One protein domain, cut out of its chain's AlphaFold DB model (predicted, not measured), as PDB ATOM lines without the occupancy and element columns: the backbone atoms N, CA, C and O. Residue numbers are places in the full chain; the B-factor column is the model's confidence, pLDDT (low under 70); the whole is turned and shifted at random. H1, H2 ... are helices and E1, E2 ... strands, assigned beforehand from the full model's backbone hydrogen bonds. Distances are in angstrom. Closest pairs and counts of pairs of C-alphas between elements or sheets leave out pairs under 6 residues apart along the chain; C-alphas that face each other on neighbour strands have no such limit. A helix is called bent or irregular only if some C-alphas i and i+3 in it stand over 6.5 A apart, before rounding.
ATOM      1  N   THR A 591     -22.993  42.404 -47.836       32.16
ATOM      2  CA  THR A 591     -24.061  41.396 -47.691       32.16
ATOM      3  C   THR A 591     -23.551  40.120 -47.022       32.16
ATOM      4  O   THR A 591     -22.383  39.750 -47.188       32.16
ATOM      5  N   VAL A 592     -24.439  39.421 -46.304       31.36
ATOM      6  CA  VAL A 592     -24.170  38.128 -45.641       31.36
ATOM      7  C   VAL A 592     -23.530  37.124 -46.612       31.36
ATOM      8  O   VAL A 592     -22.537  36.489 -46.263       31.36
ATOM      9  N   ASP A 593     -23.979  37.098 -47.874       30.69
ATOM     10  CA  ASP A 593     -23.414  36.266 -48.949       30.69
ATOM     11  C   ASP A 593     -21.888  36.367 -49.069       30.69
ATOM     12  O   ASP A 593     -21.209  35.362 -49.293       30.69
ATOM     13  N   SER A 594     -21.336  37.581 -48.938       28.20
ATOM     14  CA  SER A 594     -19.901  37.840 -49.102       28.20
ATOM     15  C   SER A 594     -19.066  37.249 -47.962       28.20
ATOM     16  O   SER A 594     -17.975  36.731 -48.208       28.20
ATOM     17  N   TRP A 595     -19.617  37.248 -46.745       33.25
ATOM     18  CA  TRP A 595     -19.022  36.658 -45.545       33.25
ATOM     19  C   TRP A 595     -19.081  35.139 -45.578       33.25
ATOM     20  O   TRP A 595     -18.058  34.475 -45.409       33.25
ATOM     21  N   THR A 596     -20.259  34.593 -45.883       37.94
ATOM     22  CA  THR A 596     -20.465  33.159 -46.082       37.94
ATOM     23  C   THR A 596     -19.480  32.650 -47.139       37.94
ATOM     24  O   THR A 596     -18.703  31.737 -46.865       37.94
ATOM     25  N   LEU A 597     -19.397  33.297 -48.310       34.31
ATOM     26  CA  LEU A 597     -18.418  32.952 -49.348       34.31
ATOM     27  C   LEU A 597     -16.957  33.048 -48.891       34.31
ATOM     28  O   LEU A 597     -16.159  32.233 -49.340       34.31
ATOM     29  N   ALA A 598     -16.581  34.006 -48.040       30.88
ATOM     30  CA  ALA A 598     -15.209  34.126 -47.538       30.88
ATOM     31  C   ALA A 598     -14.843  32.994 -46.562       30.88
ATOM     32  O   ALA A 598     -13.787  32.379 -46.705       30.88
ATOM     33  N   ILE A 599     -15.738  32.658 -45.628       38.56
ATOM     34  CA  ILE A 599     -15.543  31.558 -44.672       38.56
ATOM     35  C   ILE A 599     -15.481  30.214 -45.413       38.56
ATOM     36  O   ILE A 599     -14.528  29.456 -45.231       38.56
ATOM     37  N   TRP A 600     -16.413  29.951 -46.338       45.78
ATOM     38  CA  TRP A 600     -16.381  28.746 -47.181       45.78
ATOM     39  C   TRP A 600     -15.162  28.699 -48.124       45.78
ATOM     40  O   TRP A 600     -14.671  27.612 -48.419       45.78
ATOM     41  N   ARG A 601     -14.629  29.850 -48.570       35.38
ATOM     42  CA  ARG A 601     -13.380  29.922 -49.356       35.38
ATOM     43  C   ARG A 601     -12.120  29.670 -48.533       35.38
ATOM     44  O   ARG A 601     -11.162  29.145 -49.078       35.38
ATOM     45  N   ASN A 602     -12.108  30.017 -47.250       33.12
ATOM     46  CA  ASN A 602     -10.990  29.686 -46.361       33.12
ATOM     47  C   ASN A 602     -11.053  28.221 -45.885       33.12
ATOM     48  O   ASN A 602     -10.025  27.631 -45.565       33.12
ATOM     49  N   LEU A 603     -12.242  27.610 -45.920       38.06
ATOM     50  CA  LEU A 603     -12.484  26.178 -45.717       38.06
ATOM     51  C   LEU A 603     -12.309  25.331 -46.997       38.06
ATOM     52  O   LEU A 603     -12.832  24.218 -47.058       38.06
ATOM     53  N   THR A 604     -11.597  25.808 -48.031       33.34
ATOM     54  CA  THR A 604     -11.398  25.047 -49.280       33.34
ATOM     55  C   THR A 604     -10.607  23.759 -49.062       33.34
ATOM     56  O   THR A 604      -9.381  23.716 -49.194       33.34
ATOM     57  N   LEU A 605     -11.345  22.676 -48.832       37.09
ATOM     58  CA  LEU A 605     -10.967  21.341 -49.269       37.09
ATOM     59  C   LEU A 605     -10.726  21.403 -50.788       37.09
ATOM     60  O   LEU A 605     -11.574  21.948 -51.505       37.09
ATOM     61  N   PRO A 606      -9.606  20.879 -51.314       32.56
ATOM     62  CA  PRO A 606      -9.468  20.726 -52.742       32.56
ATOM     63  C   PRO A 606     -10.520  19.717 -53.184       32.56
ATOM     64  O   PRO A 606     -10.614  18.595 -52.692       32.56
ATOM     65  N   GLU A 607     -11.377  20.199 -54.064       30.20
ATOM     66  CA  GLU A 607     -11.512  19.677 -55.414       30.20
ATOM     67  C   GLU A 607     -11.306  18.119 -55.623       30.20
ATOM     68  O   GLU A 607     -10.223  17.673 -55.309       30.20
ATOM     69  N   ASN A 608     -12.305  17.317 -56.126       32.19
ATOM     70  CA  ASN A 608     -12.327  15.851 -56.486       32.19
ATOM     71  C   ASN A 608     -12.832  15.007 -55.308       32.19
ATOM     72  O   ASN A 608     -12.050  14.529 -54.499       32.19
ATOM     73  N   PHE A 609     -14.131  14.706 -55.313       35.09
ATOM     74  CA  PHE A 609     -14.552  13.308 -55.271       35.09
ATOM     75  C   PHE A 609     -15.739  13.122 -56.233       35.09
ATOM     76  O   PHE A 609     -16.770  13.775 -56.090       35.09
ATOM     77  N   ALA A 610     -15.590  12.257 -57.237       29.31
ATOM     78  CA  ALA A 610     -16.714  11.744 -58.018       29.31
ATOM     79  C   ALA A 610     -17.034  10.347 -57.478       29.31
ATOM     80  O   ALA A 610     -16.441   9.364 -57.918       29.31
ATOM     81  N   VAL A 611     -17.924  10.268 -56.484       31.39
ATOM     82  CA  VAL A 611     -18.381   8.992 -55.921       31.39
ATOM     83  C   VAL A 611     -19.892   8.881 -55.985       31.39
ATOM     84  O   VAL A 611     -20.637   9.608 -55.337       31.39
ATOM     85  N   THR A 612     -20.314   7.902 -56.772       28.72
ATOM     86  CA  THR A 612     -21.665   7.363 -56.829       28.72
ATOM     87  C   THR A 612     -21.815   6.257 -55.777       28.72
ATOM     88  O   THR A 612     -21.595   5.092 -56.110       28.72
ATOM     89  N   SER A 613     -22.146   6.593 -54.523       31.56
ATOM     90  CA  SER A 613     -22.801   5.670 -53.567       31.56
ATOM     91  C   SER A 613     -23.140   6.314 -52.212       31.56
ATOM     92  O   SER A 613     -22.536   7.300 -51.785       31.56
ATOM     93  N   SER A 614     -24.082   5.669 -51.518       34.69
ATOM     94  CA  SER A 614     -24.663   6.019 -50.216       34.69
ATOM     95  C   SER A 614     -23.698   6.175 -49.040       34.69
ATOM     96  O   SER A 614     -24.028   6.815 -48.049       34.69
ATOM     97  N   GLN A 615     -22.492   5.622 -49.132       35.53
ATOM     98  CA  GLN A 615     -21.620   5.379 -47.976       35.53
ATOM     99  C   GLN A 615     -20.792   6.601 -47.531       35.53
ATOM    100  O   GLN A 615     -19.870   6.467 -46.725       35.53
ATOM    101  N   THR A 616     -21.052   7.789 -48.086       47.38
ATOM    102  CA  THR A 616     -20.143   8.939 -47.958       47.38
ATOM    103  C   THR A 616     -20.506   9.919 -46.846       47.38
ATOM    104  O   THR A 616     -19.582  10.418 -46.208       47.38
ATOM    105  N   THR A 617     -21.781  10.183 -46.540       45.56
ATOM    106  CA  THR A 617     -22.158  11.110 -45.450       45.56
ATOM    107  C   THR A 617     -21.705  10.597 -44.087       45.56
ATOM    108  O   THR A 617     -21.010  11.316 -43.370       45.56
ATOM    109  N   ASP A 618     -21.980   9.328 -43.789       48.16
ATOM    110  CA  ASP A 618     -21.631   8.670 -42.522       48.16
ATOM    111  C   ASP A 618     -20.121   8.578 -42.275       48.16
ATOM    112  O   ASP A 618     -19.684   8.552 -41.128       48.16
ATOM    113  N   ALA A 619     -19.310   8.560 -43.337       51.16
ATOM    114  CA  ALA A 619     -17.853   8.621 -43.240       51.16
ATOM    115  C   ALA A 619     -17.319  10.067 -43.208       51.16
ATOM    116  O   ALA A 619     -16.354  10.355 -42.503       51.16
ATOM    117  N   THR A 620     -17.935  10.991 -43.954       56.97
ATOM    118  CA  THR A 620     -17.427  12.365 -44.126       56.97
ATOM    119  C   THR A 620     -17.787  13.276 -42.957       56.97
ATOM    120  O   THR A 620     -16.951  14.077 -42.545       56.97
ATOM    121  N   VAL A 621     -18.997  13.162 -42.400       64.69
ATOM    122  CA  VAL A 621     -19.454  14.003 -41.279       64.69
ATOM    123  C   VAL A 621     -18.569  13.818 -40.034       64.69
ATOM    124  O   VAL A 621     -18.120  14.839 -39.514       64.69
ATOM    125  N   PRO A 622     -18.208  12.589 -39.595       67.81
ATOM    126  CA  PRO A 622     -17.245  12.406 -38.510       67.81
ATOM    127  C   PRO A 622     -15.871  12.998 -38.832       67.81
ATOM    128  O   PRO A 622     -15.323  13.728 -38.016       67.81
ATOM    129  N   ILE A 623     -15.324  12.758 -40.032       66.06
ATOM    130  CA  ILE A 623     -14.005  13.292 -40.431       66.06
ATOM    131  C   ILE A 623     -13.998  14.828 -40.417       66.06
ATOM    132  O   ILE A 623     -13.019  15.440 -39.996       66.06
ATOM    133  N   LEU A 624     -15.083  15.464 -40.862       66.50
ATOM    134  CA  LEU A 624     -15.208  16.918 -40.883       66.50
ATOM    135  C   LEU A 624     -15.449  17.498 -39.479       66.50
ATOM    136  O   LEU A 624     -14.873  18.534 -39.157       66.50
ATOM    137  N   ALA A 625     -16.221  16.821 -38.624       68.31
ATOM    138  CA  ALA A 625     -16.361  17.183 -37.213       68.31
ATOM    139  C   ALA A 625     -15.013  17.082 -36.475       68.31
ATOM    140  O   ALA A 625     -14.616  18.031 -35.803       68.31
ATOM    141  N   GLU A 626     -14.265  15.995 -36.682       72.75
ATOM    142  CA  GLU A 626     -12.904  15.798 -36.170       72.75
ATOM    143  C   GLU A 626     -11.917  16.847 -36.689       72.75
ATOM    144  O   GLU A 626     -11.091  17.358 -35.937       72.75
ATOM    145  N   TYR A 627     -12.023  17.234 -37.962       73.12
ATOM    146  CA  TYR A 627     -11.203  18.301 -38.528       73.12
ATOM    147  C   TYR A 627     -11.505  19.659 -37.876       73.12
ATOM    148  O   TYR A 627     -10.580  20.344 -37.442       73.12
ATOM    149  N   ILE A 628     -12.783  20.035 -37.742       74.94
ATOM    150  CA  ILE A 628     -13.188  21.284 -37.074       74.94
ATOM    151  C   ILE A 628     -12.776  21.257 -35.593       74.94
ATOM    152  O   ILE A 628     -12.266  22.258 -35.085       74.94
ATOM    153  N   ARG A 629     -12.912  20.109 -34.916       75.75
ATOM    154  CA  ARG A 629     -12.411  19.877 -33.554       75.75
ATOM    155  C   ARG A 629     -10.901  20.095 -33.469       75.75
ATOM    156  O   ARG A 629     -10.455  20.874 -32.633       75.75
ATOM    157  N   GLY A 630     -10.124  19.503 -34.374       69.75
ATOM    158  CA  GLY A 630      -8.674  19.696 -34.461       69.75
ATOM    159  C   GLY A 630      -8.269  21.156 -34.695       69.75
ATOM    160  O   GLY A 630      -7.355  21.649 -34.034       69.75
ATOM    161  N   LEU A 631      -8.986  21.879 -35.564       72.38
ATOM    162  CA  LEU A 631      -8.781  23.320 -35.771       72.38
ATOM    163  C   LEU A 631      -9.079  24.145 -34.511       72.38
ATOM    164  O   LEU A 631      -8.352  25.092 -34.228       72.38
ATOM    165  N   CYS A 632     -10.118  23.788 -33.756       75.69
ATOM    166  CA  CYS A 632     -10.503  24.480 -32.522       75.69
ATOM    167  C   CYS A 632      -9.628  24.115 -31.307       75.69
ATOM    168  O   CYS A 632      -9.554  24.893 -30.352       75.69
ATOM    169  N   GLY A 633      -9.010  22.928 -31.325       59.28
ATOM    170  CA  GLY A 633      -8.086  22.436 -30.301       59.28
ATOM    171  C   GLY A 633      -6.659  22.962 -30.464       59.28
ATOM    172  O   GLY A 633      -5.983  23.212 -29.466       59.28
ATOM    173  N   ALA A 634      -6.213  23.208 -31.700       64.12
ATOM    174  CA  ALA A 634      -5.049  24.053 -31.945       64.12
ATOM    175  C   ALA A 634      -5.305  25.463 -31.376       64.12
ATOM    176  O   ALA A 634      -6.424  25.969 -31.429       64.12
ATOM    177  N   ALA A 635      -4.283  26.110 -30.810       46.25
ATOM    178  CA  ALA A 635      -4.440  27.399 -30.132       46.25
ATOM    179  C   ALA A 635      -4.727  28.552 -31.120       46.25
ATOM    180  O   ALA A 635      -3.834  29.306 -31.498       46.25
ATOM    181  N   VAL A 636      -5.998  28.713 -31.510       42.75
ATOM    182  CA  VAL A 636      -6.474  29.754 -32.447       42.75
ATOM    183  C   VAL A 636      -6.130  31.180 -31.975       42.75
ATOM    184  O   VAL A 636      -6.027  32.089 -32.792       42.75
ATOM    185  N   SER A 637      -5.868  31.378 -30.678       36.12
ATOM    186  CA  SER A 637      -5.408  32.649 -30.097       36.12
ATOM    187  C   SER A 637      -4.059  33.152 -30.629       36.12
ATOM    188  O   SER A 637      -3.775  34.335 -30.487       36.12
ATOM    189  N   ILE A 645      -3.722  27.962 -42.712       32.22
ATOM    190  CA  ILE A 645      -3.485  26.667 -42.071       32.22
ATOM    191  C   ILE A 645      -2.963  25.683 -43.127       32.22
ATOM    192  O   ILE A 645      -3.640  25.387 -44.111       32.22
ATOM    193  N   ARG A 646      -1.736  25.178 -42.945       29.02
ATOM    194  CA  ARG A 646      -1.130  24.204 -43.865       29.02
ATOM    195  C   ARG A 646      -1.509  22.770 -43.464       29.02
ATOM    196  O   ARG A 646      -1.180  22.371 -42.351       29.02
ATOM    197  N   PRO A 647      -2.106  21.973 -44.371       31.42
ATOM    198  CA  PRO A 647      -2.404  20.556 -44.155       31.42
ATOM    199  C   PRO A 647      -1.230  19.698 -43.657       31.42
ATOM    200  O   PRO A 647      -0.102  19.822 -44.148       31.42
ATOM    201  N   THR A 648      -1.527  18.771 -42.742       33.12
ATOM    202  CA  THR A 648      -0.612  17.732 -42.230       33.12
ATOM    203  C   THR A 648      -0.281  16.658 -43.284       33.12
ATOM    204  O   THR A 648      -0.836  16.647 -44.381       33.12
ATOM    205  N   GLY A 649       0.671  15.764 -42.986       31.33
ATOM    206  CA  GLY A 649       1.241  14.805 -43.949       31.33
ATOM    207  C   GLY A 649       0.248  13.798 -44.546       31.33
ATOM    208  O   GLY A 649       0.231  13.618 -45.763       31.33
ATOM    209  N   ASP A 650      -0.616  13.201 -43.725       36.22
ATOM    210  CA  ASP A 650      -1.654  12.275 -44.206       36.22
ATOM    211  C   ASP A 650      -2.738  13.005 -44.996       36.22
ATOM    212  O   ASP A 650      -3.206  12.518 -46.027       36.22
ATOM    213  N   LEU A 651      -3.053  14.239 -44.585       35.53
ATOM    214  CA  LEU A 651      -3.904  15.116 -45.368       35.53
ATOM    215  C   LEU A 651      -3.225  15.402 -46.719       35.53
ATOM    216  O   LEU A 651      -3.853  15.201 -47.741       35.53
ATOM    217  N   LYS A 652      -1.918  15.692 -46.802       32.25
ATOM    218  CA  LYS A 652      -1.208  15.778 -48.098       32.25
ATOM    219  C   LYS A 652      -1.347  14.527 -48.975       32.25
ATOM    220  O   LYS A 652      -1.442  14.696 -50.185       32.25
ATOM    221  N   ALA A 653      -1.375  13.315 -48.423       34.59
ATOM    222  CA  ALA A 653      -1.603  12.097 -49.209       34.59
ATOM    223  C   ALA A 653      -3.056  11.992 -49.723       34.59
ATOM    224  O   ALA A 653      -3.278  11.622 -50.874       34.59
ATOM    225  N   PHE A 654      -4.031  12.392 -48.903       34.41
ATOM    226  CA  PHE A 654      -5.448  12.497 -49.269       34.41
ATOM    227  C   PHE A 654      -5.696  13.589 -50.334       34.41
ATOM    228  O   PHE A 654      -6.309  13.328 -51.368       34.41
ATOM    229  N   LEU A 655      -5.130  14.785 -50.139       34.94
ATOM    230  CA  LEU A 655      -5.200  15.946 -51.038       34.94
ATOM    231  C   LEU A 655      -4.425  15.725 -52.355       34.94
ATOM    232  O   LEU A 655      -4.781  16.293 -53.382       34.94
ATOM    233  N   ALA A 656      -3.369  14.901 -52.352       32.81
ATOM    234  CA  ALA A 656      -2.596  14.565 -53.553       32.81
ATOM    235  C   ALA A 656      -3.305  13.572 -54.492       32.81
ATOM    236  O   ALA A 656      -2.752  13.234 -55.538       32.81
ATOM    237  N   SER A 657      -4.521  13.120 -54.164       36.66
ATOM    238  CA  SER A 657      -5.261  12.150 -54.984       36.66
ATOM    239  C   SER A 657      -5.757  12.687 -56.348       36.66
ATOM    240  O   SER A 657      -6.265  11.896 -57.136       36.66
ATOM    241  N   GLY A 658      -5.550  13.979 -56.672       31.42
ATOM    242  CA  GLY A 658      -5.549  14.538 -58.048       31.42
ATOM    243  C   GLY A 658      -6.908  14.919 -58.670       31.42
ATOM    244  O   GLY A 658      -7.456  14.174 -59.480       31.42
ATOM    245  N   GLN A 659      -7.490  16.052 -58.266       36.00
ATOM    246  CA  GLN A 659      -8.921  16.058 -57.933       36.00
ATOM    247  C   GLN A 659      -9.586  17.491 -58.164       36.00
ATOM    248  O   GLN A 659      -8.867  18.467 -57.982       36.00
ATOM    249  N   GLN A 660     -10.871  17.621 -58.637       31.92
ATOM    250  CA  GLN A 660     -11.833  18.785 -58.889       31.92
ATOM    251  C   GLN A 660     -13.377  18.633 -58.465       31.92
ATOM    252  O   GLN A 660     -14.157  17.974 -59.141       31.92
ATOM    253  N   TRP A 661     -13.887  19.240 -57.354       31.66
ATOM    254  CA  TRP A 661     -15.215  19.023 -56.668       31.66
ATOM    255  C   TRP A 661     -16.214  19.999 -57.306       31.66
ATOM    256  O   TRP A 661     -16.013  21.211 -57.223       31.66
ATOM    257  N   TYR A 662     -17.333  19.525 -57.860       30.84
ATOM    258  CA  TYR A 662     -18.320  20.416 -58.485       30.84
ATOM    259  C   TYR A 662     -19.383  20.927 -57.504       30.84
ATOM    260  O   TYR A 662     -20.563  20.578 -57.584       30.84
ATOM    261  N   ILE A 663     -18.976  21.857 -56.633       32.56
ATOM    262  CA  ILE A 663     -19.903  22.798 -55.985       32.56
ATOM    263  C   ILE A 663     -20.488  23.692 -57.091       32.56
ATOM    264  O   ILE A 663     -19.943  24.748 -57.410       32.56
ATOM    265  N   GLY A 664     -21.562  23.240 -57.745       31.48
ATOM    266  CA  GLY A 664     -22.159  23.991 -58.855       31.48
ATOM    267  C   GLY A 664     -23.019  23.228 -59.863       31.48
ATOM    268  O   GLY A 664     -23.585  23.883 -60.732       31.48
ATOM    269  N   SER A 665     -23.179  21.901 -59.771       31.61
ATOM    270  CA  SER A 665     -24.180  21.190 -60.594       31.61
ATOM    271  C   SER A 665     -25.622  21.535 -60.185       31.61
ATOM    272  O   SER A 665     -26.464  21.673 -61.064       31.61
ATOM    273  N   SER A 666     -25.884  21.763 -58.885       38.16
ATOM    274  CA  SER A 666     -26.569  22.958 -58.321       38.16
ATOM    275  C   SER A 666     -26.987  22.736 -56.844       38.16
ATOM    276  O   SER A 666     -28.146  22.431 -56.565       38.16
ATOM    277  N   PRO A 667     -26.070  22.875 -55.863       37.44
ATOM    278  CA  PRO A 667     -26.382  22.701 -54.445       37.44
ATOM    279  C   PRO A 667     -26.574  24.062 -53.755       37.44
ATOM    280  O   PRO A 667     -25.614  24.695 -53.313       37.44
ATOM    281  N   GLY A 668     -27.817  24.535 -53.675       48.97
ATOM    282  CA  GLY A 668     -28.165  25.690 -52.838       48.97
ATOM    283  C   GLY A 668     -28.286  25.330 -51.352       48.97
ATOM    284  O   GLY A 668     -27.827  24.277 -50.900       48.97
ATOM    285  N   ASP A 669     -28.890  26.226 -50.573       55.81
ATOM    286  CA  ASP A 669     -28.633  26.304 -49.129       55.81
ATOM    287  C   ASP A 669     -29.088  25.095 -48.314       55.81
ATOM    288  O   ASP A 669     -28.500  24.831 -47.269       55.81
ATOM    289  N   GLY A 670     -30.049  24.309 -48.800       61.84
ATOM    290  CA  GLY A 670     -30.492  23.100 -48.107       61.84
ATOM    291  C   GLY A 670     -29.439  21.996 -48.028       61.84
ATOM    292  O   GLY A 670     -29.361  21.339 -47.001       61.84
ATOM    293  N   VAL A 671     -28.553  21.839 -49.023       65.19
ATOM    294  CA  VAL A 671     -27.445  20.862 -48.915       65.19
ATOM    295  C   VAL A 671     -26.446  21.313 -47.849       65.19
ATOM    296  O   VAL A 671     -26.036  20.516 -47.005       65.19
ATOM    297  N   LYS A 672     -26.107  22.612 -47.821       70.81
ATOM    298  CA  LYS A 672     -25.286  23.197 -46.746       70.81
ATOM    299  C   LYS A 672     -25.961  23.001 -45.387       70.81
ATOM    300  O   LYS A 672     -25.283  22.712 -44.408       70.81
ATOM    301  N   ARG A 673     -27.289  23.159 -45.330       73.00
ATOM    302  CA  ARG A 673     -28.081  23.038 -44.106       73.00
ATOM    303  C   ARG A 673     -28.117  21.611 -43.593       73.00
ATOM    304  O   ARG A 673     -27.841  21.431 -42.415       73.00
ATOM    305  N   THR A 674     -28.333  20.615 -44.451       72.62
ATOM    306  CA  THR A 674     -28.205  19.201 -44.080       72.62
ATOM    307  C   THR A 674     -26.805  18.911 -43.542       72.62
ATOM    308  O   THR A 674     -26.688  18.372 -42.452       72.62
ATOM    309  N   VAL A 675     -25.735  19.346 -44.224       76.44
ATOM    310  CA  VAL A 675     -24.352  19.105 -43.761       76.44
ATOM    311  C   VAL A 675     -24.059  19.772 -42.411       76.44
ATOM    312  O   VAL A 675     -23.521  19.115 -41.526       76.44
ATOM    313  N   ILE A 676     -24.420  21.045 -42.208       82.50
ATOM    314  CA  ILE A 676     -24.204  21.724 -40.914       82.50
ATOM    315  C   ILE A 676     -25.090  21.108 -39.819       82.50
ATOM    316  O   ILE A 676     -24.626  20.941 -38.694       82.50
ATOM    317  N   THR A 677     -26.330  20.720 -40.134       83.00
ATOM    318  CA  THR A 677     -27.221  20.033 -39.183       83.00
ATOM    319  C   THR A 677     -26.642  18.680 -38.781       83.00
ATOM    320  O   THR A 677     -26.580  18.395 -37.595       83.00
ATOM    321  N   GLU A 678     -26.118  17.892 -39.722       82.06
ATOM    322  CA  GLU A 678     -25.476  16.610 -39.414       82.06
ATOM    323  C   GLU A 678     -24.153  16.765 -38.656       82.06
ATOM    324  O   GLU A 678     -23.863  15.967 -37.768       82.06
ATOM    325  N   LEU A 679     -23.378  17.823 -38.915       85.62
ATOM    326  CA  LEU A 679     -22.211  18.163 -38.092       85.62
ATOM    327  C   LEU A 679     -22.605  18.500 -36.648       85.62
ATOM    328  O   LEU A 679     -21.940  18.041 -35.720       85.62
ATOM    329  N   LEU A 680     -23.691  19.254 -36.445       90.88
ATOM    330  CA  LEU A 680     -24.240  19.522 -35.113       90.88
ATOM    331  C   LEU A 680     -24.768  18.242 -34.452       90.88
ATOM    332  O   LEU A 680     -24.380  17.934 -33.327       90.88
ATOM    333  N   ASN A 681     -25.576  17.458 -35.170       88.88
ATOM    334  CA  ASN A 681     -26.094  16.166 -34.717       88.88
ATOM    335  C   ASN A 681     -24.963  15.217 -34.321       88.88
ATOM    336  O   ASN A 681     -25.117  14.473 -33.360       88.88
ATOM    337  N   HIS A 682     -23.836  15.228 -35.040       87.25
ATOM    338  CA  HIS A 682     -22.662  14.419 -34.735       87.25
ATOM    339  C   HIS A 682     -21.892  14.936 -33.514       87.25
ATOM    340  O   HIS A 682     -21.573  14.150 -32.622       87.25
ATOM    341  N   ILE A 683     -21.610  16.241 -33.439       93.12
ATOM    342  CA  ILE A 683     -20.743  16.788 -32.387       93.12
ATOM    343  C   ILE A 683     -21.391  16.792 -30.998       93.12
ATOM    344  O   ILE A 683     -20.666  16.786 -30.004       93.12
ATOM    345  N   VAL A 684     -22.728  16.736 -30.905       93.25
ATOM    346  CA  VAL A 684     -23.428  16.583 -29.615       93.25
ATOM    347  C   VAL A 684     -23.665  15.130 -29.181       93.25
ATOM    348  O   VAL A 684     -24.134  14.911 -28.067       93.25
ATOM    349  N   LYS A 685     -23.338  14.118 -30.005       88.94
ATOM    350  CA  LYS A 685     -23.512  12.697 -29.618       88.94
ATOM    351  C   LYS A 685     -22.766  12.289 -28.339       88.94
ATOM    352  O   LYS A 685     -23.306  11.434 -27.632       88.94
ATOM    353  N   PRO A 686     -21.574  12.833 -28.003       89.00
ATOM    354  CA  PRO A 686     -20.886  12.507 -26.756       89.00
ATOM    355  C   PRO A 686     -21.703  12.934 -25.526       89.00
ATOM    356  O   PRO A 686     -21.613  14.072 -25.056       89.00
ATOM    357  N   ARG A 687     -22.474  11.990 -24.966       87.75
ATOM    358  CA  ARG A 687     -23.342  12.205 -23.791       87.75
ATOM    359  C   ARG A 687     -22.593  12.652 -22.533       87.75
ATOM    360  O   ARG A 687     -23.223  13.153 -21.616       87.75
ATOM    361  N   THR A 688     -21.270  12.489 -22.494       88.69
ATOM    362  CA  THR A 688     -20.381  12.992 -21.434       88.69
ATOM    363  C   THR A 688     -20.149  14.504 -21.500       88.69
ATOM    364  O   THR A 688     -19.701  15.101 -20.521       88.69
ATOM    365  N   ILE A 689     -20.397  15.133 -22.655       95.19
ATOM    366  CA  ILE A 689     -20.229  16.573 -22.902       95.19
ATOM    367  C   ILE A 689     -21.594  17.252 -23.038       95.19
ATOM    368  O   ILE A 689     -21.775  18.356 -22.526       95.19
ATOM    369  N   PHE A 690     -22.562  16.590 -23.679       96.69
ATOM    370  CA  PHE A 690     -23.894  17.137 -23.920       96.69
ATOM    371  C   PHE A 690     -24.988  16.300 -23.254       96.69
ATOM    372  O   PHE A 690     -25.127  15.104 -23.502       96.69
ATOM    373  N   LYS A 691     -25.818  16.959 -22.445       94.88
ATOM    374  CA  LYS A 691     -26.996  16.373 -21.801       94.88
ATOM    375  C   LYS A 691     -28.223  16.596 -22.684       94.88
ATOM    376  O   LYS A 691     -28.511  17.728 -23.067       94.88
ATOM    377  N   ARG A 692     -28.952  15.518 -22.983       93.69
ATOM    378  CA  ARG A 692     -30.265  15.566 -23.649       93.69
ATOM    379  C   ARG A 692     -31.294  16.202 -22.707       93.69
ATOM    380  O   ARG A 692     -31.310  15.909 -21.513       93.69
ATOM    381  N   LEU A 693     -32.140  17.064 -23.254       91.38
ATOM    382  CA  LEU A 693     -33.236  17.757 -22.588       91.38
ATOM    383  C   LEU A 693     -34.569  17.240 -23.132       91.38
ATOM    384  O   LEU A 693     -34.752  17.137 -24.343       91.38
ATOM    385  N   THR A 694     -35.517  16.977 -22.239       81.88
ATOM    386  CA  THR A 694     -36.901  16.646 -22.585       81.88
ATOM    387  C   THR A 694     -37.745  17.922 -22.596       81.88
ATOM    388  O   THR A 694     -38.082  18.472 -21.552       81.88
ATOM    389  N   ASP A 695     -38.084  18.426 -23.785       78.06
ATOM    390  CA  ASP A 695     -38.835  19.683 -23.952       78.06
ATOM    391  C   ASP A 695     -40.340  19.501 -24.218       78.06
ATOM    392  O   ASP A 695     -41.037  20.470 -24.511       78.06
ATOM    393  N   GLY A 696     -40.839  18.263 -24.147       76.06
ATOM    394  CA  GLY A 696     -42.230  17.919 -24.455       76.06
ATOM    395  C   GLY A 696     -42.591  17.965 -25.950       76.06
ATOM    396  O   GLY A 696     -43.668  17.502 -26.316       76.06
ATOM    397  N   SER A 697     -41.707  18.456 -26.829       71.44
ATOM    398  CA  SER A 697     -41.949  18.525 -28.281       71.44
ATOM    399  C   SER A 697     -41.733  17.191 -29.005       71.44
ATOM    400  O   SER A 697     -42.087  17.059 -30.174       71.44
ATOM    401  N   GLY A 698     -41.128  16.210 -28.326       71.50
ATOM    402  CA  GLY A 698     -40.685  14.946 -28.922       71.50
ATOM    403  C   GLY A 698     -39.386  15.055 -29.730       71.50
ATOM    404  O   GLY A 698     -38.930  14.049 -30.261       71.50
ATOM    405  N   MET A 699     -38.782  16.247 -29.820       77.19
ATOM    406  CA  MET A 699     -37.481  16.469 -30.455       77.19
ATOM    407  C   MET A 699     -36.364  16.490 -29.410       77.19
ATOM    408  O   MET A 699     -36.498  17.093 -28.346       77.19
ATOM    409  N   ASP A 700     -35.218  15.908 -29.753       84.88
ATOM    410  CA  ASP A 700     -34.060  15.880 -28.864       84.88
ATOM    411  C   ASP A 700     -33.324  17.219 -28.865       84.88
ATOM    412  O   ASP A 700     -32.596  17.562 -29.798       84.88
ATOM    413  N   LYS A 701     -33.520  17.980 -27.786       92.25
ATOM    414  CA  LYS A 701     -32.733  19.175 -27.477       92.25
ATOM    415  C   LYS A 701     -31.527  18.784 -26.629       92.25
ATOM    416  O   LYS A 701     -31.591  17.840 -25.845       92.25
ATOM    417  N   TYR A 702     -30.443  19.538 -26.735       96.12
ATOM    418  CA  TYR A 702     -29.209  19.307 -25.993       96.12
ATOM    419  C   TYR A 702     -28.752  20.581 -25.281       96.12
ATOM    420  O   TYR A 702     -28.987  21.699 -25.732       96.12
ATOM    421  N   THR A 703     -28.078  20.399 -24.153       96.94
ATOM    422  CA  THR A 703     -27.350  21.432 -23.403       96.94
ATOM    423  C   THR A 703     -25.984  20.878 -23.011       96.94
ATOM    424  O   THR A 703     -25.734  19.679 -23.140       96.94
ATOM    425  N   ILE A 704     -25.081  21.720 -22.522       97.62
ATOM    426  CA  ILE A 704     -23.771  21.272 -22.044       97.62
ATOM    427  C   ILE A 704     -23.927  20.642 -20.651       97.62
ATOM    428  O   ILE A 704     -24.444  21.273 -19.729       97.62
ATOM    429  N   GLN A 705     -23.448  19.408 -20.479       96.62
ATOM    430  CA  GLN A 705     -23.293  18.784 -19.165       96.62
ATOM    431  C   GLN A 705     -22.061  19.389 -18.488       96.62
ATOM    432  O   GLN A 705     -20.946  19.032 -18.851       96.62
ATOM    433  N   LEU A 706     -22.232  20.304 -17.535       96.56
ATOM    434  CA  LEU A 706     -21.102  21.002 -16.906       96.56
ATOM    435  C   LEU A 706     -20.211  20.043 -16.094       96.56
ATOM    436  O   LEU A 706     -20.722  19.158 -15.405       96.56
ATOM    437  N   GLN A 707     -18.889  20.237 -16.132       94.19
ATOM    438  CA  GLN A 707     -17.984  19.592 -15.177       94.19
ATOM    439  C   GLN A 707     -18.161  20.198 -13.770       94.19
ATOM    440  O   GLN A 707     -18.465  21.390 -13.655       94.19
ATOM    441  N   PRO A 708     -17.925  19.425 -12.690       91.06
ATOM    442  CA  PRO A 708     -17.924  19.965 -11.336       91.06
ATOM    443  C   PRO A 708     -16.924  21.126 -11.194       91.06
ATOM    444  O   PRO A 708     -15.809  21.039 -11.717       91.06
ATOM    445  N   PRO A 709     -17.253  22.193 -10.438       87.56
ATOM    446  CA  PRO A 709     -16.407  23.387 -10.329       87.56
ATOM    447  C   PRO A 709     -15.024  23.115  -9.713       87.56
ATOM    448  O   PRO A 709     -14.105  23.912  -9.891       87.56
ATOM    449  N   MET A 710     -14.859  21.980  -9.026       89.62
ATOM    450  CA  MET A 710     -13.589  21.538  -8.443       89.62
ATOM    451  C   MET A 710     -12.555  21.095  -9.494       89.62
ATOM    452  O   MET A 710     -11.380  20.973  -9.163       89.62
ATOM    453  N   VAL A 711     -12.949  20.877 -10.758       90.44
ATOM    454  CA  VAL A 711     -12.016  20.499 -11.830       90.44
ATOM    455  C   VAL A 711     -11.176  21.728 -12.246       90.44
ATOM    456  O   VAL A 711     -11.715  22.707 -12.786       90.44
ATOM    457  N   PRO A 712      -9.846  21.734 -12.010       87.88
ATOM    458  CA  PRO A 712      -9.031  22.945 -12.121       87.88
ATOM    459  C   PRO A 712      -8.800  23.387 -13.571       87.88
ATOM    460  O   PRO A 712      -8.747  24.588 -13.838       87.88
ATOM    461  N   SER A 713      -8.781  22.462 -14.529       91.44
ATOM    462  CA  SER A 713      -8.662  22.749 -15.962       91.44
ATOM    463  C   SER A 713      -9.605  21.873 -16.775       91.44
ATOM    464  O   SER A 713      -9.693  20.674 -16.528       91.44
ATOM    465  N   LEU A 714     -10.256  22.469 -17.773       92.44
ATOM    466  CA  LEU A 714     -11.060  21.734 -18.742       92.44
ATOM    467  C   LEU A 714     -10.153  20.824 -19.579       92.44
ATOM    468  O   LEU A 714      -9.102  21.271 -20.046       92.44
ATOM    469  N   ASP A 715     -10.568  19.574 -19.779       92.38
ATOM    470  CA  ASP A 715      -9.864  18.627 -20.648       92.38
ATOM    471  C   ASP A 715      -9.670  19.214 -22.072       92.38
ATOM    472  O   ASP A 715     -10.606  19.827 -22.603       92.38
ATOM    473  N   PRO A 716      -8.486  19.078 -22.710       91.50
ATOM    474  CA  PRO A 716      -8.223  19.697 -24.008       91.50
ATOM    475  C   PRO A 716      -9.151  19.231 -25.134       91.50
ATOM    476  O   PRO A 716      -9.568  20.058 -25.949       91.50
ATOM    477  N   ASP A 717      -9.503  17.943 -25.179       89.31
ATOM    478  CA  ASP A 717     -10.360  17.378 -26.227       89.31
ATOM    479  C   ASP A 717     -11.818  17.818 -26.044       89.31
ATOM    480  O   ASP A 717     -12.501  18.246 -26.980       89.31
ATOM    481  N   ARG A 718     -12.268  17.844 -24.789       94.44
ATOM    482  CA  ARG A 718     -13.545  18.426 -24.386       94.44
ATOM    483  C   ARG A 718     -13.632  19.918 -24.722       94.44
ATOM    484  O   ARG A 718     -14.633  20.349 -25.292       94.44
ATOM    485  N   ARG A 719     -12.582  20.705 -24.445       95.12
ATOM    486  CA  ARG A 719     -12.501  22.130 -24.822       95.12
ATOM    487  C   ARG A 719     -12.573  22.308 -26.338       95.12
ATOM    488  O   ARG A 719     -13.311  23.173 -26.806       95.12
ATOM    489  N   ALA A 720     -11.840  21.495 -27.097       90.25
ATOM    490  CA  ALA A 720     -11.850  21.513 -28.557       90.25
ATOM    491  C   ALA A 720     -13.241  21.174 -29.124       90.25
ATOM    492  O   ALA A 720     -13.728  21.869 -30.016       90.25
ATOM    493  N   THR A 721     -13.906  20.162 -28.559       93.38
ATOM    494  CA  THR A 721     -15.262  19.736 -28.939       93.38
ATOM    495  C   THR A 721     -16.296  20.831 -28.665       93.38
ATOM    496  O   THR A 721     -17.093  21.158 -29.542       93.38
ATOM    497  N   LEU A 722     -16.253  21.457 -27.485       96.94
ATOM    498  CA  LEU A 722     -17.162  22.547 -27.116       96.94
ATOM    499  C   LEU A 722     -16.968  23.787 -27.996       96.94
ATOM    500  O   LEU A 722     -17.952  24.347 -28.481       96.94
ATOM    501  N   LYS A 723     -15.716  24.171 -28.282       96.19
ATOM    502  CA  LYS A 723     -15.402  25.237 -29.246       96.19
ATOM    503  C   LYS A 723     -15.941  24.929 -30.637       96.19
ATOM    504  O   LYS A 723     -16.596  25.776 -31.236       96.19
ATOM    505  N   ALA A 724     -15.698  23.723 -31.141       93.00
ATOM    506  CA  ALA A 724     -16.192  23.308 -32.446       93.00
ATOM    507  C   ALA A 724     -17.729  23.321 -32.498       93.00
ATOM    508  O   ALA A 724     -18.292  23.831 -33.463       93.00
ATOM    509  N   ALA A 725     -18.420  22.877 -31.443       96.62
ATOM    510  CA  ALA A 725     -19.878  22.962 -31.359       96.62
ATOM    511  C   ALA A 725     -20.371  24.421 -31.372       96.62
ATOM    512  O   ALA A 725     -21.293  24.748 -32.124       96.62
ATOM    513  N   GLY A 726     -19.723  25.318 -30.620       97.25
ATOM    514  CA  GLY A 726     -20.009  26.756 -30.644       97.25
ATOM    515  C   GLY A 726     -19.804  27.374 -32.030       97.25
ATOM    516  O   GLY A 726     -20.680  28.077 -32.533       97.25
ATOM    517  N   PHE A 727     -18.697  27.041 -32.694       94.62
ATOM    518  CA  PHE A 727     -18.375  27.525 -34.035       94.62
ATOM    519  C   PHE A 727     -19.362  27.024 -35.099       94.62
ATOM    520  O   PHE A 727     -19.852  27.809 -35.908       94.62
ATOM    521  N   ILE A 728     -19.731  25.739 -35.080       93.69
ATOM    522  CA  ILE A 728     -20.722  25.185 -36.018       93.69
ATOM    523  C   ILE A 728     -22.116  25.791 -35.745       93.69
ATOM    524  O   ILE A 728     -22.855  26.076 -36.687       93.69
ATOM    525  N   THR A 729     -22.454  26.081 -34.483       96.31
ATOM    526  CA  THR A 729     -23.688  26.803 -34.107       96.31
ATOM    527  C   THR A 729     -23.695  28.223 -34.681       96.31
ATOM    528  O   THR A 729     -24.687  28.642 -35.276       96.31
ATOM    529  N   MET A 730     -22.579  28.950 -34.574       94.19
ATOM    530  CA  MET A 730     -22.401  30.266 -35.196       94.19
ATOM    531  C   MET A 730     -22.540  30.189 -36.726       94.19
ATOM    532  O   MET A 730     -23.288  30.974 -37.309       94.19
ATOM    533  N   LEU A 731     -21.906  29.204 -37.380       88.12
ATOM    534  CA  LEU A 731     -22.047  28.977 -38.825       88.12
ATOM    535  C   LEU A 731     -23.501  28.709 -39.226       88.12
ATOM    536  O   LEU A 731     -23.942  29.214 -40.259       88.12
ATOM    537  N   TYR A 732     -24.247  27.944 -38.424       89.56
ATOM    538  CA  TYR A 732     -25.668  27.687 -38.654       89.56
ATOM    539  C   TYR A 732     -26.468  28.994 -38.638       89.56
ATOM    540  O   TYR A 732     -27.153  29.303 -39.613       89.56
ATOM    541  N   ILE A 733     -26.336  29.792 -37.571       90.31
ATOM    542  CA  ILE A 733     -27.088  31.046 -37.422       90.31
ATOM    543  C   ILE A 733     -26.722  32.032 -38.539       90.31
ATOM    544  O   ILE A 733     -27.620  32.589 -39.167       90.31
ATOM    545  N   MET A 734     -25.430  32.196 -38.852       85.38
ATOM    546  CA  MET A 734     -24.971  33.072 -39.940       85.38
ATOM    547  C   MET A 734     -25.451  32.629 -41.327       85.38
ATOM    548  O   MET A 734     -25.712  33.477 -42.174       85.38
ATOM    549  N   THR A 735     -25.521  31.322 -41.595       81.31
ATOM    550  CA  THR A 735     -25.871  30.807 -42.933       81.31
ATOM    551  C   THR A 735     -27.382  30.710 -43.140       81.31
ATOM    552  O   THR A 735     -27.843  30.762 -44.279       81.31
ATOM    553  N   PHE A 736     -28.163  30.532 -42.068       79.75
ATOM    554  CA  PHE A 736     -29.592  30.223 -42.173       79.75
ATOM    555  C   PHE A 736     -30.525  31.226 -41.510       79.75
ATOM    556  O   PHE A 736     -31.731  31.078 -41.704       79.75
ATOM    557  N   GLU A 737     -30.010  32.224 -40.784       85.75
ATOM    558  CA  GLU A 737     -30.793  33.265 -40.092       85.75
ATOM    559  C   GLU A 737     -31.855  32.661 -39.151       85.75
ATOM    560  O   GLU A 737     -33.017  33.071 -39.112       85.75
ATOM    561  N   ALA A 738     -31.468  31.591 -38.455       89.38
ATOM    562  CA  ALA A 738     -32.320  30.798 -37.580       89.38
ATOM    563  C   ALA A 738     -31.472  30.082 -36.523       89.38
ATOM    564  O   ALA A 738     -30.282  29.838 -36.737       89.38
ATOM    565  N   LEU A 739     -32.089  29.705 -35.403       91.56
ATOM    566  CA  LEU A 739     -31.429  28.877 -34.395       91.56
ATOM    567  C   LEU A 739     -31.383  27.410 -34.854       91.56
ATOM    568  O   LEU A 739     -32.351  26.941 -35.454       91.56
ATOM    569  N   PRO A 740     -30.295  26.670 -34.579       91.69
ATOM    570  CA  PRO A 740     -30.262  25.238 -34.835       91.69
ATOM    571  C   PRO A 740     -31.180  24.503 -33.861       91.69
ATOM    572  O   PRO A 740     -31.038  24.638 -32.647       91.69
ATOM    573  N   ASP A 741     -32.064  23.659 -34.394       87.81
ATOM    574  CA  ASP A 741     -33.078  22.941 -33.609       87.81
ATOM    575  C   ASP A 741     -32.524  22.051 -32.496       87.81
ATOM    576  O   ASP A 741     -33.268  21.687 -31.589       87.81
ATOM    577  N   ILE A 742     -31.243  21.699 -32.550       92.06
ATOM    578  CA  ILE A 742     -30.580  20.849 -31.563       92.06
ATOM    579  C   ILE A 742     -30.357  21.550 -30.216       92.06
ATOM    580  O   ILE A 742     -30.279  20.888 -29.185       92.06
ATOM    581  N   PHE A 743     -30.280  22.885 -30.203       95.50
ATOM    582  CA  PHE A 743     -30.072  23.683 -28.997       95.50
ATOM    583  C   PHE A 743     -31.352  24.459 -28.659       95.50
ATOM    584  O   PHE A 743     -31.943  25.084 -29.542       95.50
ATOM    585  N   PRO A 744     -31.813  24.461 -27.396       95.69
ATOM    586  CA  PRO A 744     -32.977  25.249 -27.022       95.69
ATOM    587  C   PRO A 744     -32.639  26.754 -27.054       95.69
ATOM    588  O   PRO A 744     -31.521  27.144 -26.702       95.69
ATOM    589  N   PRO A 745     -33.594  27.634 -27.406       96.62
ATOM    590  CA  PRO A 745     -33.383  29.081 -27.377       96.62
ATOM    591  C   PRO A 745     -32.918  29.624 -26.013       96.62
ATOM    592  O   PRO A 745     -32.125  30.565 -25.981       96.62
ATOM    593  N   SER A 746     -33.327  29.004 -24.897       97.75
ATOM    594  CA  SER A 746     -32.826  29.302 -23.546       97.75
ATOM    595  C   SER A 746     -31.308  29.121 -23.407       97.75
ATOM    596  O   SER A 746     -30.638  29.974 -22.831       97.75
ATOM    597  N   PHE A 747     -30.739  28.050 -23.966       97.94
ATOM    598  CA  PHE A 747     -29.297  27.789 -23.933       97.94
ATOM    599  C   PHE A 747     -28.521  28.873 -24.688       97.94
ATOM    600  O   PHE A 747     -27.553  29.421 -24.161       97.94
ATOM    601  N   ILE A 748     -28.988  29.252 -25.882       97.94
ATOM    602  CA  ILE A 748     -28.357  30.316 -26.674       97.94
ATOM    603  C   ILE A 748     -28.485  31.677 -25.969       97.94
ATOM    604  O   ILE A 748     -27.509  32.426 -25.916       97.94
ATOM    605  N   LEU A 749     -29.635  31.981 -25.353       98.12
ATOM    606  CA  LEU A 749     -29.811  33.187 -24.535       98.12
ATOM    607  C   LEU A 749     -28.818  33.236 -23.359       98.12
ATOM    608  O   LEU A 749     -28.188  34.272 -23.148       98.12
ATOM    609  N   ALA A 750     -28.635  32.125 -22.640       97.88
ATOM    610  CA  ALA A 750     -27.692  32.040 -21.526       97.88
ATOM    611  C   ALA A 750     -26.226  32.197 -21.978       97.88
ATOM    612  O   ALA A 750     -25.457  32.902 -21.328       97.88
ATOM    613  N   VAL A 751     -25.842  31.618 -23.124       97.81
ATOM    614  CA  VAL A 751     -24.506  31.815 -23.723       97.81
ATOM    615  C   VAL A 751     -24.281  33.280 -24.113       97.81
ATOM    616  O   VAL A 751     -23.201  33.821 -23.864       97.81
ATOM    617  N   LEU A 752     -25.279  33.943 -24.704       97.12
ATOM    618  CA  LEU A 752     -25.186  35.340 -25.136       97.12
ATOM    619  C   LEU A 752     -25.116  36.304 -23.942       97.12
ATOM    620  O   LEU A 752     -24.121  37.015 -23.788       97.12
ATOM    621  N   ALA A 753     -26.149  36.294 -23.096       96.81
ATOM    622  CA  ALA A 753     -26.447  37.351 -22.126       96.81
ATOM    623  C   ALA A 753     -26.511  36.885 -20.653       96.81
ATOM    624  O   ALA A 753     -26.870  37.674 -19.783       96.81
ATOM    625  N   SER A 841     -19.114  28.671 -16.013       96.69
ATOM    626  CA  SER A 841     -18.494  27.369 -16.282       96.69
ATOM    627  C   SER A 841     -17.464  27.448 -17.413       96.69
ATOM    628  O   SER A 841     -17.729  27.979 -18.494       96.69
ATOM    629  N   LYS A 842     -16.303  26.814 -17.203       97.00
ATOM    630  CA  LYS A 842     -15.241  26.658 -18.213       97.00
ATOM    631  C   LYS A 842     -15.750  25.969 -19.481       97.00
ATOM    632  O   LYS A 842     -15.255  26.271 -20.564       97.00
ATOM    633  N   ASP A 843     -16.743  25.084 -19.366       97.75
ATOM    634  CA  ASP A 843     -17.361  24.426 -20.518       97.75
ATOM    635  C   ASP A 843     -18.135  25.418 -21.398       97.75
ATOM    636  O   ASP A 843     -17.991  25.443 -22.622       97.75
ATOM    637  N   VAL A 844     -18.943  26.270 -20.763       97.88
ATOM    638  CA  VAL A 844     -19.763  27.280 -21.443       97.88
ATOM    639  C   VAL A 844     -18.880  28.382 -22.010       97.88
ATOM    640  O   VAL A 844     -19.113  28.824 -23.130       97.88
ATOM    641  N   GLN A 845     -17.809  28.759 -21.307       97.50
ATOM    642  CA  GLN A 845     -16.789  29.661 -21.843       97.50
ATOM    643  C   GLN A 845     -16.070  29.050 -23.056       97.50
ATOM    644  O   GLN A 845     -15.903  29.738 -24.055       97.50
ATOM    645  N   ALA A 846     -15.738  27.752 -23.054       97.00
ATOM    646  CA  ALA A 846     -15.172  27.086 -24.231       97.00
ATOM    647  C   ALA A 846     -16.139  27.076 -25.430       97.00
ATOM    648  O   ALA A 846     -15.725  27.358 -26.554       97.00
ATOM    649  N   PHE A 847     -17.431  26.818 -25.205       98.06
ATOM    650  CA  PHE A 847     -18.450  26.948 -26.251       98.06
ATOM    651  C   PHE A 847     -18.566  28.397 -26.751       98.06
ATOM    652  O   PHE A 847     -18.562  28.640 -27.958       98.06
ATOM    653  N   LYS A 848     -18.592  29.373 -25.835       97.25
ATOM    654  CA  LYS A 848     -18.667  30.810 -26.132       97.25
ATOM    655  C   LYS A 848     -17.437  31.316 -26.894       97.25
ATOM    656  O   LYS A 848     -17.605  32.116 -27.805       97.25
ATOM    657  N   GLU A 849     -16.237  30.815 -26.597       95.75
ATOM    658  CA  GLU A 849     -15.003  31.090 -27.354       95.75
ATOM    659  C   GLU A 849     -15.123  30.654 -28.824       95.75
ATOM    660  O   GLU A 849     -14.661  31.366 -29.710       95.75
ATOM    661  N   GLY A 850     -15.740  29.497 -29.096       95.50
ATOM    662  CA  GLY A 850     -15.968  29.024 -30.467       95.50
ATOM    663  C   GLY A 850     -17.124  29.733 -31.178       95.50
ATOM    664  O   GLY A 850     -17.052  29.995 -32.376       95.50
ATOM    665  N   PHE A 851     -18.180  30.067 -30.435       96.69
ATOM    666  CA  PHE A 851     -19.356  30.778 -30.941       96.69
ATOM    667  C   PHE A 851     -19.071  32.256 -31.249       96.69
ATOM    668  O   PHE A 851     -19.599  32.806 -32.212       96.69
ATOM    669  N   ASN A 852     -18.233  32.917 -30.447       95.56
ATOM    670  CA  ASN A 852     -17.941  34.343 -30.569       95.56
ATOM    671  C   ASN A 852     -16.791  34.636 -31.543       95.56
ATOM    672  O   ASN A 852     -15.787  35.249 -31.178       95.56
ATOM    673  N   PHE A 853     -16.920  34.184 -32.790       87.62
ATOM    674  CA  PHE A 853     -15.898  34.427 -33.804       87.62
ATOM    675  C   PHE A 853     -15.747  35.930 -34.099       87.62
ATOM    676  O   PHE A 853     -16.734  36.665 -34.186       87.62
ATOM    677  N   SER A 854     -14.508  36.391 -34.279       85.69
ATOM    678  CA  SER A 854     -14.216  37.775 -34.670       85.69
ATOM    679  C   SER A 854     -14.594  37.985 -36.136       85.69
ATOM    680  O   SER A 854     -13.957  37.437 -37.035       85.69
ATOM    681  N   LEU A 855     -15.648  38.765 -36.385       77.38
ATOM    682  CA  LEU A 855     -16.092  39.090 -37.741       77.38
ATOM    683  C   LEU A 855     -15.120  40.082 -38.385       77.38
ATOM    684  O   LEU A 855     -14.714  39.929 -39.532       77.38
ATOM    685  N   SER A 856     -14.708  41.106 -37.640       81.31
ATOM    686  CA  SER A 856     -13.676  42.046 -38.075       81.31
ATOM    687  C   SER A 856     -12.928  42.610 -36.862       81.31
ATOM    688  O   SER A 856     -13.408  42.456 -35.740       81.31
ATOM    689  N   PRO A 857     -11.762  43.262 -37.030       84.81
ATOM    690  CA  PRO A 857     -11.009  43.802 -35.899       84.81
ATOM    691  C   PRO A 857     -11.866  44.732 -35.021       84.81
ATOM    692  O   PRO A 857     -12.260  45.812 -35.458       84.81
ATOM    693  N   GLY A 858     -12.147  44.296 -33.789       85.69
ATOM    694  CA  GLY A 858     -12.993  45.011 -32.825       85.69
ATOM    695  C   GLY A 858     -14.495  44.686 -32.865       85.69
ATOM    696  O   GLY A 858     -15.232  45.294 -32.100       85.69
ATOM    697  N   TYR A 859     -14.949  43.747 -33.705       83.69
ATOM    698  CA  TYR A 859     -16.353  43.320 -33.798       83.69
ATOM    699  C   TYR A 859     -16.465  41.794 -33.822       83.69
ATOM    700  O   TYR A 859     -15.992  41.141 -34.758       83.69
ATOM    701  N   ASN A 860     -17.141  41.226 -32.829       88.31
ATOM    702  CA  ASN A 860     -17.347  39.790 -32.693       88.31
ATOM    703  C   ASN A 860     -18.785  39.401 -33.061       88.31
ATOM    704  O   ASN A 860     -19.678  40.243 -33.150       88.31
ATOM    705  N   PHE A 861     -19.027  38.107 -33.267       90.44
ATOM    706  CA  PHE A 861     -20.348  37.619 -33.649       90.44
ATOM    707  C   PHE A 861     -21.429  37.896 -32.590       90.44
ATOM    708  O   PHE A 861     -22.538  38.286 -32.953       90.44
ATOM    709  N   ILE A 862     -21.120  37.773 -31.293       95.31
ATOM    710  CA  ILE A 862     -22.090  38.041 -30.212       95.31
ATOM    711  C   ILE A 862     -22.571  39.497 -30.231       95.31
ATOM    712  O   ILE A 862     -23.749  39.752 -29.976       95.31
ATOM    713  N   ASP A 863     -21.712  40.440 -30.621       90.56
ATOM    714  CA  ASP A 863     -22.047  41.869 -30.671       90.56
ATOM    715  C   ASP A 863     -23.178  42.163 -31.682       90.56
ATOM    716  O   ASP A 863     -23.905  43.148 -31.544       90.56
ATOM    717  N   THR A 864     -23.392  41.275 -32.667       91.81
ATOM    718  CA  THR A 864     -24.463  41.404 -33.676       91.81
ATOM    719  C   THR A 864     -25.875  41.170 -33.132       91.81
ATOM    720  O   THR A 864     -26.838  41.631 -33.742       91.81
ATOM    721  N   PHE A 865     -26.016  40.526 -31.968       92.75
ATOM    722  CA  PHE A 865     -27.311  40.330 -31.304       92.75
ATOM    723  C   PHE A 865     -27.769  41.570 -30.511       92.75
ATOM    724  O   PHE A 865     -28.917  41.630 -30.066       92.75
ATOM    725  N   GLY A 866     -26.890  42.565 -30.338       92.75
ATOM    726  CA  GLY A 866     -27.150  43.768 -29.549       92.75
ATOM    727  C   GLY A 866     -27.243  43.511 -28.039       92.75
ATOM    728  O   GLY A 866     -26.988  42.417 -27.542       92.75
ATOM    729  N   SER A 867     -27.628  44.544 -27.286       94.00
ATOM    730  CA  SER A 867     -27.724  44.487 -25.817       94.00
ATOM    731  C   SER A 867     -28.923  43.690 -25.289       94.00
ATOM    732  O   SER A 867     -28.945  43.330 -24.115       94.00
TER     733      SER A 867
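Overview. This is residues 591 to 637, 645 to 753 and 841 to 867 of the 1063 residues of an uncharacterized protein of Galerina marginata (strain CBS 339.88) (UniProt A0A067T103). One long helix, H5, runs through the core, with H4 beside it at a shallow tilt, H2 crossing both and H7 packed on it. The small strand hairpin E1 and E2 and the short H6 lie toward one end of the longest axis, H3 and the long link of residues 656 to 668 toward the other. The printed part has 183 residues, mostly helix in class, in the order H1 H2 H3 H4 E1 E2 H5 H6 H7 E3 H8; the two-stranded sheet, E1 - E2, is antiparallel. It is compact, with a radius of gyration of the C-alphas of 17.3 A, and spans 50 by 41 by 35 A.

Arrangement. H1, residues 592 to 602, touches residues 734 to 735 alone of H5, residues 716 to 736, with the C-alphas of Thr 596 and Thr 735 closest at 6.7 A. H2, residues 614 to 633, touches H5 at a steep tilt of 66 degrees, opposite ways; the closest C-alphas are Gly 633 and Ala 720, 4.2 A. H3, residues 649 to 655, touches no helix. H4, residues 669 to 683, touches H2, closest at the C-alphas of Val 621 and Leu 679, 5.9 A, and H5 at a shallow tilt of 22 degrees, opposite ways, closest at Ile 683 and Ala 725, 6.3 A. E1, residues 690 to 693, and E2, residues 701 to 704, form a hairpin, with N 691 and O 703 at 2.8 A. H6, residues 745 to 753, is close to but not clearly touching H7, residues 842 to 851. H7 touches H5, the hub, at 38 degrees, only just steep, the same way, with the C-alphas of Lys 723 and Gly 850 at 4.0 A. E3, residues 854 to 856, pairs with no named strand and is near H8, residues 862 to 865. Every O i to N i+4 pair is within hydrogen-bond range in H1, H3, H4, H5, H6 and H7, and 12 of 16 in H2; H8 is too short for such a pair.

Along the chain. H1 begins at C-alpha 592 (-24.170, 38.128, -45.641) and H8 ends at C-alpha 865 (-27.311, 40.330, -31.304). H2 measures 30.7 A, H5 30.0 A and H4 20.8 A. H2 is irregular: C-alphas 614 and 617 are 7.4 A apart.

Size, cuts and confidence. The C-alphas farthest apart, of Ser 665 and Met 710, are 53.2 A apart. Residues 638 to 644 and 754 to 840 are not printed; the gaps are 13.5 A and 14.0 A between C-alphas. The links H1 to H2, H3 to H4 and E2 to H5 are long. Mean pLDDT of the printed part is 71.3, with residues 591 to 625, 630, 633 to 637 and 645 to 671 under 70.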